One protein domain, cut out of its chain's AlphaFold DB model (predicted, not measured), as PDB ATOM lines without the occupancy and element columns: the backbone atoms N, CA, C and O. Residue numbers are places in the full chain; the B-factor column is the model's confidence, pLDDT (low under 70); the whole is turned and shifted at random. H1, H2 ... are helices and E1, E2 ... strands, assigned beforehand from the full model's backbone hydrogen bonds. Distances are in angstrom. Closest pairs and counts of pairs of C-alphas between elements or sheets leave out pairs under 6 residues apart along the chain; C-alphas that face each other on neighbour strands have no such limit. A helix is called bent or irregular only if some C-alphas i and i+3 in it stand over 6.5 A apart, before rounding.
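AT A GLANCE: This is residues 5 to 85 of the 246 residues of a protein of Galleria mellonella (UniProt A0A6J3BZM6). The model is a loose rod of two small lobes joined by one helix. At one end is the strand hairpin E1 and E2 with H1 near E2; at the other end is the strand hairpin E3 and E4 with H3 packed on it; H2 bridges them through the middle. The printed part has 81 residues, with three named helices and four named strands in the order E1, E2, H1, H2, E3, E4, H3. It is of the mixed class, helices and strands, with two antiparallel sheets of two strands each, E1 - E2 and E3 - E4. The radius of gyration of the C-alphas is 15.6 A, and the spans are 46 by 21 by 20 A.

IN THESE COORDINATES: Look first at E3, residues 53 to 56, and E4, residues 59 to 62. Just before them is H2, residues 37 to 50; find C-alpha 37 at (40.886, 29.606, 6.556) and follow the helix 19.8 A to C-alpha 50 at (23.276, 30.608, -2.409). H3, residues 72 to 81, is 14.6 A long and ends at C-alpha 81, (25.023, 14.301, -3.032); it is irregular, with C-alphas 73 and 76 standing 7.3 A apart. Toward the other end find H1, residues 27 to 35, 12.2 A long, and the strands E1, residues 7 to 10, and E2, residues 13 to 16.

HOW THE PARTS SIT: E3 and E4 form an antiparallel hairpin at 147 degrees; look for N 54 and O 61 at 2.8 A, within hydrogen-bond range. E4 and H3 have their closest C-alphas at Asn 59 and Leu 72, 5.2 A. Residues 59 to 60 of E4 also pair with residues 70 to 71, antiparallel. H2 and H3 are close but not clearly touching, with the C-alphas of Leu 48 and Gly 75 closest at 6.6 A, and run the same way at a steep tilt of 50 degrees. H2 and H1 are also close but not clearly touching, with the C-alphas of His 33 and His 39 closest at 6.7 A, the same way at a steep tilt of 56 degrees. E1 and E2 form the other antiparallel hairpin, at 142 degrees, with N 8 and O 15 at 2.9 A, within hydrogen-bond range. E2 and H1 are near each other, with 5 pairs of C-alphas within 10 A, while E1 and H1 are apart, but only just: their closest C-alphas are 8.4 A apart. H1 and H3 are apart. In H1 and H2 every O i to N i+4 pair is within hydrogen-bond range; in H3 it is 4 of 6.

THE WHOLE: The two C-alphas farthest apart are those of Gly 12 and Ser 83, 47.7 A. The printed part has no cut, and no link between its named elements is long. The mean pLDDT of the printed part is 81.0, and residue 5 is under 70.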
ATOM      1  N   GLU A   5      37.500  38.855  -7.340       68.06
ATOM      2  CA  GLU A   5      36.197  39.533  -7.357       68.06
ATOM      3  C   GLU A   5      35.681  39.916  -5.958       68.06
ATOM      4  O   GLU A   5      34.837  40.801  -5.844       68.06
ATOM      5  N   ASP A   6      36.177  39.279  -4.890       73.00
ATOM      6  CA  ASP A   6      35.772  39.584  -3.512       73.00
ATOM      7  C   ASP A   6      36.613  40.710  -2.862       73.00
ATOM      8  O   ASP A   6      36.390  41.036  -1.692       73.00
ATOM      9  N   ILE A   7      37.579  41.300  -3.582       81.62
ATOM     10  CA  ILE A   7      38.405  42.425  -3.120       81.62
ATOM     11  C   ILE A   7      37.999  43.703  -3.858       81.62
ATOM     12  O   ILE A   7      37.991  43.743  -5.085       81.62
ATOM     13  N   VAL A   8      37.694  44.759  -3.109       85.12
ATOM     14  CA  VAL A   8      37.324  46.078  -3.641       85.12
ATOM     15  C   VAL A   8      38.239  47.157  -3.075       85.12
ATOM     16  O   VAL A   8      38.712  47.037  -1.948       85.12
ATOM     17  N   GLU A   9      38.470  48.216  -3.844       81.94
ATOM     18  CA  GLU A   9      39.165  49.411  -3.368       81.94
ATOM     19  C   GLU A   9      38.135  50.412  -2.824       81.94
ATOM     20  O   GLU A   9      37.234  50.847  -3.542       81.94
ATOM     21  N   GLU A  10      38.246  50.767  -1.546       76.06
ATOM     22  CA  GLU A  10      37.370  51.731  -0.881       76.06
ATOM     23  C   GLU A  10      38.247  52.792  -0.199       76.06
ATOM     24  O   GLU A  10      38.993  52.491   0.731       76.06
ATOM     25  N   ASN A  11      38.186  54.043  -0.670       73.81
ATOM     26  CA  ASN A  11      39.008  55.164  -0.178       73.81
ATOM     27  C   ASN A  11      40.537  54.930  -0.239       73.81
ATOM     28  O   ASN A  11      41.264  55.409   0.630       73.81
ATOM     29  N   GLY A  12      41.027  54.219  -1.259       73.94
ATOM     30  CA  GLY A  12      42.459  53.936  -1.442       73.94
ATOM     31  C   GLY A  12      42.995  52.774  -0.598       73.94
ATOM     32  O   GLY A  12      44.205  52.572  -0.536       73.94
ATOM     33  N   GLU A  13      42.118  52.010   0.060       79.25
ATOM     34  CA  GLU A  13      42.465  50.777   0.768       79.25
ATOM     35  C   GLU A  13      41.748  49.579   0.133       79.25
ATOM     36  O   GLU A  13      40.565  49.663  -0.212       79.25
ATOM     37  N   LEU A  14      42.438  48.439   0.013       84.31
ATOM     38  CA  LEU A  14      41.796  47.197  -0.415       84.31
ATOM     39  C   LEU A  14      41.017  46.575   0.744       84.31
ATOM     40  O   LEU A  14      41.488  46.486   1.879       84.31
ATOM     41  N   LYS A  15      39.818  46.084   0.447       86.69
ATOM     42  CA  LYS A  15      38.913  45.475   1.417       86.69
ATOM     43  C   LYS A  15      38.293  44.219   0.837       86.69
ATOM     44  O   LYS A  15      37.786  44.225  -0.282       86.69
ATOM     45  N   CYS A  16      38.283  43.143   1.618       83.62
ATOM     46  CA  CYS A  16      37.512  41.961   1.265       83.62
ATOM     47  C   CYS A  16      36.047  42.152   1.659       83.62
ATOM     48  O   CYS A  16      35.740  42.311   2.842       83.62
ATOM     49  N   ILE A  17      35.133  42.064   0.697       82.06
ATOM     50  CA  ILE A  17      33.689  42.210   0.940       82.06
ATOM     51  C   ILE A  17      33.092  41.034   1.723       82.06
ATOM     52  O   ILE A  17      32.072  41.198   2.386       82.06
ATOM     53  N   LEU A  18      33.720  39.852   1.670       78.19
ATOM     54  CA  LEU A  18      33.257  38.657   2.386       78.19
ATOM     55  C   LEU A  18      33.746  38.621   3.833       78.19
ATOM     56  O   LEU A  18      32.988  38.311   4.745       78.19
ATOM     57  N   CYS A  19      35.021  38.936   4.050       82.12
ATOM     58  CA  CYS A  19      35.627  38.905   5.380       82.12
ATOM     59  C   CYS A  19      35.440  40.213   6.155       82.12
ATOM     60  O   CYS A  19      35.675  40.223   7.363       82.12
ATOM     61  N   MET A  20      35.064  41.296   5.460       82.56
ATOM     62  CA  MET A  20      35.054  42.682   5.946       82.56
ATOM     63  C   MET A  20      36.416  43.161   6.481       82.56
ATOM     64  O   MET A  20      36.490  44.152   7.208       82.56
ATOM     65  N   ASP A  21      37.497  42.479   6.099       85.62
ATOM     66  CA  ASP A  21      38.863  42.796   6.511       85.62
ATOM     67  C   ASP A  21      39.518  43.746   5.503       85.62
ATOM     68  O   ASP A  21      39.339  43.608   4.288       85.62
ATOM     69  N   ARG A  22      40.322  44.682   6.014       86.31
ATOM     70  CA  ARG A  22      41.218  45.507   5.197       86.31
ATOM     71  C   ARG A  22      42.469  44.709   4.859       86.31
ATOM     72  O   ARG A  22      43.061  44.084   5.740       86.31
ATOM     73  N   ILE A  23      42.863  44.742   3.596       84.88
ATOM     74  CA  ILE A  23      44.029  44.036   3.080       84.88
ATOM     75  C   ILE A  23      45.040  45.086   2.612       84.88
ATOM     76  O   ILE A  23      44.667  46.007   1.888       84.88
ATOM     77  N   PRO A  24      46.318  44.982   3.003       84.88
ATOM     78  CA  PRO A  24      47.365  45.795   2.403       84.88
ATOM     79  C   PRO A  24      47.403  45.602   0.883       84.88
ATOM     80  O   PRO A  24      47.283  44.469   0.412       84.88
ATOM     81  N   ASP A  25      47.624  46.680   0.127       82.88
ATOM     82  CA  ASP A  25      47.801  46.632  -1.330       82.88
ATOM     83  C   ASP A  25      49.160  46.017  -1.704       82.88
ATOM     84  O   ASP A  25      50.137  46.674  -2.060       82.88
ATOM     85  N   ASN A  26      49.246  44.707  -1.490       85.00
ATOM     86  CA  ASN A  26      50.388  43.864  -1.779       85.00
ATOM     87  C   ASN A  26      49.864  42.500  -2.221       85.00
ATOM     88  O   ASN A  26      49.148  41.821  -1.482       85.00
ATOM     89  N   LYS A  27      50.289  42.067  -3.407       81.88
ATOM     90  CA  LYS A  27      49.890  40.795  -4.012       81.88
ATOM     91  C   LYS A  27      50.065  39.591  -3.079       81.88
ATOM     92  O   LYS A  27      49.175  38.753  -3.024       81.88
ATOM     93  N   SER A  28      51.152  39.533  -2.301       85.56
ATOM     94  CA  SER A  28      51.370  38.443  -1.336       85.56
ATOM     95  C   SER A  28      50.310  38.445  -0.232       85.56
ATOM     96  O   SER A  28      49.765  37.400   0.094       85.56
ATOM     97  N   CYS A  29      49.963  39.617   0.307       83.56
ATOM     98  CA  CYS A  29      48.952  39.745   1.358       83.56
ATOM     99  C   CYS A  29      47.543  39.412   0.848       83.56
ATOM    100  O   CYS A  29      46.744  38.830   1.581       83.56
ATOM    101  N   ILE A  30      47.247  39.758  -0.407       83.00
ATOM    102  CA  ILE A  30      45.989  39.398  -1.069       83.00
ATOM    103  C   ILE A  30      45.914  37.879  -1.258       83.00
ATOM    104  O   ILE A  30      44.910  37.268  -0.896       83.00
ATOM    105  N   GLU A  31      46.975  37.249  -1.767       84.06
ATOM    106  CA  GLU A  31      47.023  35.794  -1.950       84.06
ATOM    107  C   GLU A  31      46.938  35.038  -0.616       84.06
ATOM    108  O   GLU A  31      46.179  34.070  -0.515       84.06
ATOM    109  N   ASP A  32      47.632  35.499   0.426       85.88
ATOM    110  CA  ASP A  32      47.558  34.915   1.769       85.88
ATOM    111  C   ASP A  32      46.149  35.046   2.367       85.88
ATOM    112  O   ASP A  32      45.628  34.091   2.948       85.88
ATOM    113  N   HIS A  33      45.484  36.193   2.175       85.12
ATOM    114  CA  HIS A  33      44.107  36.394   2.626       85.12
ATOM    115  C   HIS A  33      43.127  35.458   1.910       85.12
ATOM    116  O   HIS A  33      42.360  34.755   2.573       85.12
ATOM    117  N   LEU A  34      43.159  35.416   0.572       80.31
ATOM    118  CA  LEU A  34      42.254  34.588  -0.237       80.31
ATOM    119  C   LEU A  34      42.441  33.086   0.044       80.31
ATOM    120  O   LEU A  34      41.493  32.305  -0.064       80.31
ATOM    121  N   ASN A  35      43.650  32.677   0.442       82.50
ATOM    122  CA  ASN A  35      43.958  31.301   0.826       82.50
ATOM    123  C   ASN A  35      43.763  31.004   2.323       82.50
ATOM    124  O   ASN A  35      43.848  29.834   2.715       82.50
ATOM    125  N   GLY A  36      43.481  32.013   3.147       83.56
ATOM    126  CA  GLY A  36      43.286  31.866   4.585       83.56
ATOM    127  C   GLY A  36      42.000  31.120   4.952       83.56
ATOM    128  O   GLY A  36      40.986  31.192   4.252       83.56
ATOM    129  N   ASP A  37      42.017  30.427   6.093       79.69
ATOM    130  CA  ASP A  37      40.886  29.606   6.556       79.69
ATOM    131  C   ASP A  37      39.613  30.426   6.787       79.69
ATOM    132  O   ASP A  37      38.515  29.969   6.470       79.69
ATOM    133  N   LYS A  38      39.751  31.671   7.268       79.81
ATOM    134  CA  LYS A  38      38.626  32.601   7.445       79.81
ATOM    135  C   LYS A  38      37.933  32.896   6.111       79.81
ATOM    136  O   LYS A  38      36.714  32.778   6.026       79.81
ATOM    137  N   HIS A  39      38.694  33.231   5.070       76.94
ATOM    138  CA  HIS A  39      38.143  33.557   3.754       76.94
ATOM    139  C   HIS A  39      37.520  32.329   3.086       76.94
ATOM    140  O   HIS A  39      36.383  32.381   2.623       76.94
ATOM    141  N   LYS A  40      38.200  31.177   3.141       77.25
ATOM    142  CA  LYS A  40      37.644  29.895   2.682       77.25
ATOM    143  C   LYS A  40      36.328  29.554   3.382       77.25
ATOM    144  O   LYS A  40      35.383  29.126   2.724       77.25
ATOM    145  N   HIS A  41      36.240  29.773   4.694       78.94
ATOM    146  CA  HIS A  41      35.007  29.555   5.445       78.94
ATOM    147  C   HIS A  41      33.879  30.485   4.980       78.94
ATOM    148  O   HIS A  41      32.758  30.022   4.781       78.94
ATOM    149  N   GLN A  42      34.174  31.765   4.733       78.12
ATOM    150  CA  GLN A  42      33.195  32.721   4.205       78.12
ATOM    151  C   GLN A  42      32.733  32.369   2.785       78.12
ATOM    152  O   GLN A  42      31.543  32.462   2.493       78.12
ATOM    153  N   ILE A  43      33.628  31.881   1.917       75.56
ATOM    154  CA  ILE A  43      33.248  31.346   0.599       75.56
ATOM    155  C   ILE A  43      32.281  30.171   0.763       75.56
ATOM    156  O   ILE A  43      31.246  30.133   0.099       75.56
ATOM    157  N   VAL A  44      32.586  29.221   1.653       72.50
ATOM    158  CA  VAL A  44      31.697  28.079   1.912       72.50
ATOM    159  C   VAL A  44      30.338  28.568   2.402       72.50
ATOM    160  O   VAL A  44      29.323  28.140   1.863       72.50
ATOM    161  N   GLN A  45      30.292  29.510   3.347       74.69
ATOM    162  CA  GLN A  45      29.029  30.087   3.806       74.69
ATOM    163  C   GLN A  45      28.256  30.761   2.666       74.69
ATOM    164  O   GLN A  45      27.081  30.455   2.481       74.69
ATOM    165  N   LYS A  46      28.914  31.588   1.844       76.75
ATOM    166  CA  LYS A  46      28.324  32.225   0.654       76.75
ATOM    167  C   LYS A  46      27.712  31.183  -0.284       76.75
ATOM    168  O   LYS A  46      26.574  31.346  -0.712       76.75
ATOM    169  N   VAL A  47      28.429  30.097  -0.577       74.12
ATOM    170  CA  VAL A  47      27.944  29.005  -1.440       74.12
ATOM    171  C   VAL A  47      26.755  28.276  -0.810       74.12
ATOM    172  O   VAL A  47      25.778  28.001  -1.501       74.12
ATOM    173  N   LEU A  48      26.802  27.987   0.493       77.62
ATOM    174  CA  LEU A  48      25.700  27.337   1.205       77.62
ATOM    175  C   LEU A  48      24.440  28.214   1.193       77.62
ATOM    176  O   LEU A  48      23.373  27.729   0.817       77.62
ATOM    177  N   VAL A  49      24.567  29.505   1.519       75.56
ATOM    178  CA  VAL A  49      23.461  30.475   1.446       75.56
ATOM    179  C   VAL A  49      22.893  30.520   0.030       75.56
ATOM    180  O   VAL A  49      21.690  30.382  -0.141       75.56
ATOM    181  N   LYS A  50      23.734  30.616  -1.007       74.75
ATOM    182  CA  LYS A  50      23.276  30.608  -2.409       74.75
ATOM    183  C   LYS A  50      22.483  29.356  -2.792       74.75
ATOM    184  O   LYS A  50      21.655  29.426  -3.686       74.75
ATOM    185  N   ASN A  51      22.671  28.236  -2.101       74.25
ATOM    186  CA  ASN A  51      21.915  26.998  -2.318       74.25
ATOM    187  C   ASN A  51      20.744  26.822  -1.330       74.25
ATOM    188  O   ASN A  51      20.244  25.711  -1.141       74.25
ATOM    189  N   GLY A  52      20.294  27.911  -0.697       74.88
ATOM    190  CA  GLY A  52      19.092  27.916   0.136       74.88
ATOM    191  C   GLY A  52      19.313  27.257   1.489       74.88
ATOM    192  O   GLY A  52      18.379  26.686   2.054       74.88
ATOM    193  N   MET A  53      20.552  27.277   1.987       82.31
ATOM    194  CA  MET A  53      20.865  26.828   3.337       82.31
ATOM    195  C   MET A  53      20.692  27.971   4.329       82.31
ATOM    196  O   MET A  53      21.355  29.003   4.230       82.31
ATOM    197  N   VAL A  54      19.846  27.746   5.326       82.19
ATOM    198  CA  VAL A  54      19.625  28.646   6.459       82.19
ATOM    199  C   VAL A  54      20.432  28.153   7.648       82.19
ATOM    200  O   VAL A  54      20.342  26.986   8.028       82.19
ATOM    201  N   PHE A  55      21.216  29.045   8.242       79.62
ATOM    202  CA  PHE A  55      22.100  28.732   9.359       79.62
ATOM    203  C   PHE A  55      21.348  28.818  10.687       79.62
ATOM    204  O   PHE A  55      20.823  29.867  11.044       79.62
ATOM    205  N   ASN A  56      21.360  27.720  11.440       79.06
ATOM    206  CA  ASN A  56      20.784  27.584  12.774       79.06
ATOM    207  C   ASN A  56      21.881  27.113  13.742       79.06
ATOM    208  O   ASN A  56      22.013  25.919  14.030       79.06
ATOM    209  N   ASN A  57      22.681  28.050  14.253       77.94
ATOM    210  CA  ASN A  57      23.851  27.772  15.095       77.94
ATOM    211  C   ASN A  57      24.827  26.781  14.420       77.94
ATOM    212  O   ASN A  57      25.470  27.131  13.436       77.94
ATOM    213  N   ASN A  58      24.926  25.543  14.924       76.38
ATOM    214  CA  ASN A  58      25.833  24.507  14.404       76.38
ATOM    215  C   ASN A  58      25.224  23.650  13.284       76.38
ATOM    216  O   ASN A  58      25.911  22.809  12.696       76.38
ATOM    217  N   ASN A  59      23.943  23.852  12.997       83.31
ATOM    218  CA  ASN A  59      23.218  23.131  11.971       83.31
ATOM    219  C   ASN A  59      22.777  24.084  10.868       83.31
ATOM    220  O   ASN A  59      22.637  25.287  11.075       83.31
ATOM    221  N   ILE A  60      22.495  23.526   9.705       86.88
ATOM    222  CA  ILE A  60      21.845  24.219   8.607       86.88
ATOM    223  C   ILE A  60      20.535  23.514   8.260       86.88
ATOM    224  O   ILE A  60      20.345  22.325   8.534       86.88
ATOM    225  N   SER A  61      19.614  24.268   7.678       85.44
ATOM    226  CA  SER A  61      18.366  23.753   7.121       85.44
ATOM    227  C   SER A  61      18.314  24.094   5.643       85.44
ATOM    228  O   SER A  61      18.715  25.188   5.264       85.44
ATOM    229  N   CYS A  62      17.826  23.186   4.810       85.19
ATOM    230  CA  CYS A  62      17.691  23.425   3.379       85.19
ATOM    231  C   CYS A  62      16.252  23.827   3.049       85.19
ATOM    232  O   CYS A  62      15.337  23.033   3.267       85.19
ATOM    233  N   LEU A  63      16.061  25.022   2.486       78.94
ATOM    234  CA  LEU A  63      14.749  25.535   2.071       78.94
ATOM    235  C   LEU A  63      14.113  24.701   0.952       78.94
ATOM    236  O   LEU A  63      12.897  24.558   0.901       78.94
ATOM    237  N   LEU A  64      14.931  24.115   0.072       81.31
ATOM    238  CA  LEU A  64      14.432  23.350  -1.068       81.31
ATOM    239  C   LEU A  64      13.828  22.003  -0.651       81.31
ATOM    240  O   LEU A  64      12.772  21.617  -1.141       81.31
ATOM    241  N   CYS A  65      14.506  21.269   0.236       84.94
ATOM    242  CA  CYS A  65      14.074  19.932   0.647       84.94
ATOM    243  C   CYS A  65      13.432  19.883   2.041       84.94
ATOM    244  O   CYS A  65      13.096  18.798   2.512       84.94
ATOM    245  N   ASN A  66      13.296  21.033   2.715       83.06
ATOM    246  CA  ASN A  66      12.818  21.167   4.094       83.06
ATOM    247  C   ASN A  66      13.557  20.284   5.121       83.06
ATOM    248  O   ASN A  66      13.054  20.045   6.219       83.06
ATOM    249  N   GLN A  67      14.762  19.799   4.801       84.81
ATOM    250  CA  GLN A  67      15.575  19.067   5.767       84.81
ATOM    251  C   GLN A  67      16.176  20.039   6.776       84.81
ATOM    252  O   GLN A  67      16.906  20.962   6.416       84.81
ATOM    253  N   THR A  68      15.890  19.792   8.048       84.81
ATOM    254  CA  THR A  68      16.461  20.511   9.189       84.81
ATOM    255  C   THR A  68      17.612  19.721   9.808       84.81
ATOM    256  O   THR A  68      17.666  18.501   9.666       84.81
ATOM    257  N   ASN A  69      18.468  20.386  10.586       84.56
ATOM    258  CA  ASN A  69      19.545  19.751  11.361       84.56
ATOM    259  C   ASN A  69      20.651  19.087  10.523       84.56
ATOM    260  O   ASN A  69      21.277  18.127  10.969       84.56
ATOM    261  N   ILE A  70      20.927  19.602   9.325       84.56
ATOM    262  CA  ILE A  70      22.086  19.178   8.538       84.56
ATOM    263  C   ILE A  70      23.335  19.730   9.246       84.56
ATOM    264  O   ILE A  70      23.410  20.939   9.462       84.56
ATOM    265  N   PRO A  71      24.328  18.910   9.625       83.38
ATOM    266  CA  PRO A  71      25.561  19.434  10.201       83.38
ATOM    267  C   PRO A  71      26.234  20.395   9.221       83.38
ATOM    268  O   PRO A  71      26.326  20.079   8.034       83.38
ATOM    269  N   LEU A  72      26.747  21.534   9.697       78.25
ATOM    270  CA  LEU A  72      27.365  22.547   8.829       78.25
ATOM    271  C   LEU A  72      28.441  21.963   7.888       78.25
ATOM    272  O   LEU A  72      28.475  22.279   6.701       78.25
ATOM    273  N   LEU A  73      29.268  21.047   8.403       78.62
ATOM    274  CA  LEU A  73      30.316  20.348   7.645       78.62
ATOM    275  C   LEU A  73      29.767  19.500   6.485       78.62
ATOM    276  O   LEU A  73      30.460  19.283   5.495       78.62
ATOM    277  N   ASN A  74      28.516  19.057   6.588       83.44
ATOM    278  CA  ASN A  74      27.850  18.239   5.583       83.44
ATOM    279  C   ASN A  74      27.039  19.073   4.586       83.44
ATOM    280  O   ASN A  74      26.427  18.493   3.694       83.44
ATOM    281  N   GLY A  75      27.020  20.406   4.689       80.75
ATOM    282  CA  GLY A  75      26.205  21.238   3.803       80.75
ATOM    283  C   GLY A  75      26.569  21.102   2.326       80.75
ATOM    284  O   GLY A  75      25.689  20.918   1.491       80.75
ATOM    285  N   GLY A  76      27.866  21.090   2.006       79.69
ATOM    286  CA  GLY A  76      28.330  20.884   0.631       79.69
ATOM    287  C   GLY A  76      27.997  19.487   0.097       79.69
ATOM    288  O   GLY A  76      27.605  19.345  -1.059       79.69
ATOM    289  N   TYR A  77      28.090  18.463   0.950       83.56
ATOM    290  CA  TYR A  77      27.682  17.101   0.596       83.56
ATOM    291  C   TYR A  77      26.169  17.005   0.403       83.56
ATOM    292  O   TYR A  77      25.703  16.372  -0.532       83.56
ATOM    293  N   HIS A  78      25.377  17.670   1.243       85.69
ATOM    294  CA  HIS A  78      23.934  17.708   1.068       85.69
ATOM    295  C   HIS A  78      23.569  18.322  -0.288       85.69
ATOM    296  O   HIS A  78      22.801  17.713  -1.022       85.69
ATOM    297  N   ILE A  79      24.140  19.476  -0.645       82.38
ATOM    298  CA  ILE A  79      23.839  20.132  -1.926       82.38
ATOM    299  C   ILE A  79      24.157  19.191  -3.085       82.38
ATOM    300  O   ILE A  79      23.299  18.970  -3.926       82.38
ATOM    301  N   ASN A  80      25.346  18.587  -3.107       80.56
ATOM    302  CA  ASN A  80      25.835  17.853  -4.280       80.56
ATOM    303  C   ASN A  80      25.449  16.364  -4.315       80.56
ATOM    304  O   ASN A  80      25.441  15.758  -5.382       80.56
ATOM    305  N   ASN A  81      25.161  15.753  -3.167       81.50
ATOM    306  CA  ASN A  81      25.023  14.301  -3.032       81.50
ATOM    307  C   ASN A  81      23.734  13.866  -2.325       81.50
ATOM    308  O   ASN A  81      23.440  12.669  -2.306       81.50
ATOM    309  N   SER A  82      22.943  14.786  -1.755       84.81
ATOM    310  CA  SER A  82      21.622  14.416  -1.241       84.81
ATOM    311  C   SER A  82      20.726  14.013  -2.403       84.81
ATOM    312  O   SER A  82      20.371  14.833  -3.251       84.81
ATOM    313  N   SER A  83      20.312  12.748  -2.410       84.81
ATOM    314  CA  SER A  83      19.384  12.216  -3.408       84.81
ATOM    315  C   SER A  83      18.059  12.975  -3.426       84.81
ATOM    316  O   SER A  83      17.449  13.100  -4.479       84.81
ATOM    317  N   VAL A  84      17.622  13.512  -2.284       86.19
ATOM    318  CA  VAL A  84      16.399  14.318  -2.186       86.19
ATOM    319  C   VAL A  84      16.608  15.693  -2.817       86.19
ATOM    320  O   VAL A  84      15.786  16.121  -3.620       86.19
ATOM    321  N   HIS A  85      17.713  16.368  -2.490       84.94
ATOM    322  CA  HIS A  85      18.011  17.706  -3.007       84.94
ATOM    323  C   HIS A  85      18.183  17.692  -4.530       84.94
ATOM    324  O   HIS A  85      17.556  18.483  -5.231       84.94
TER     325      HIS A  85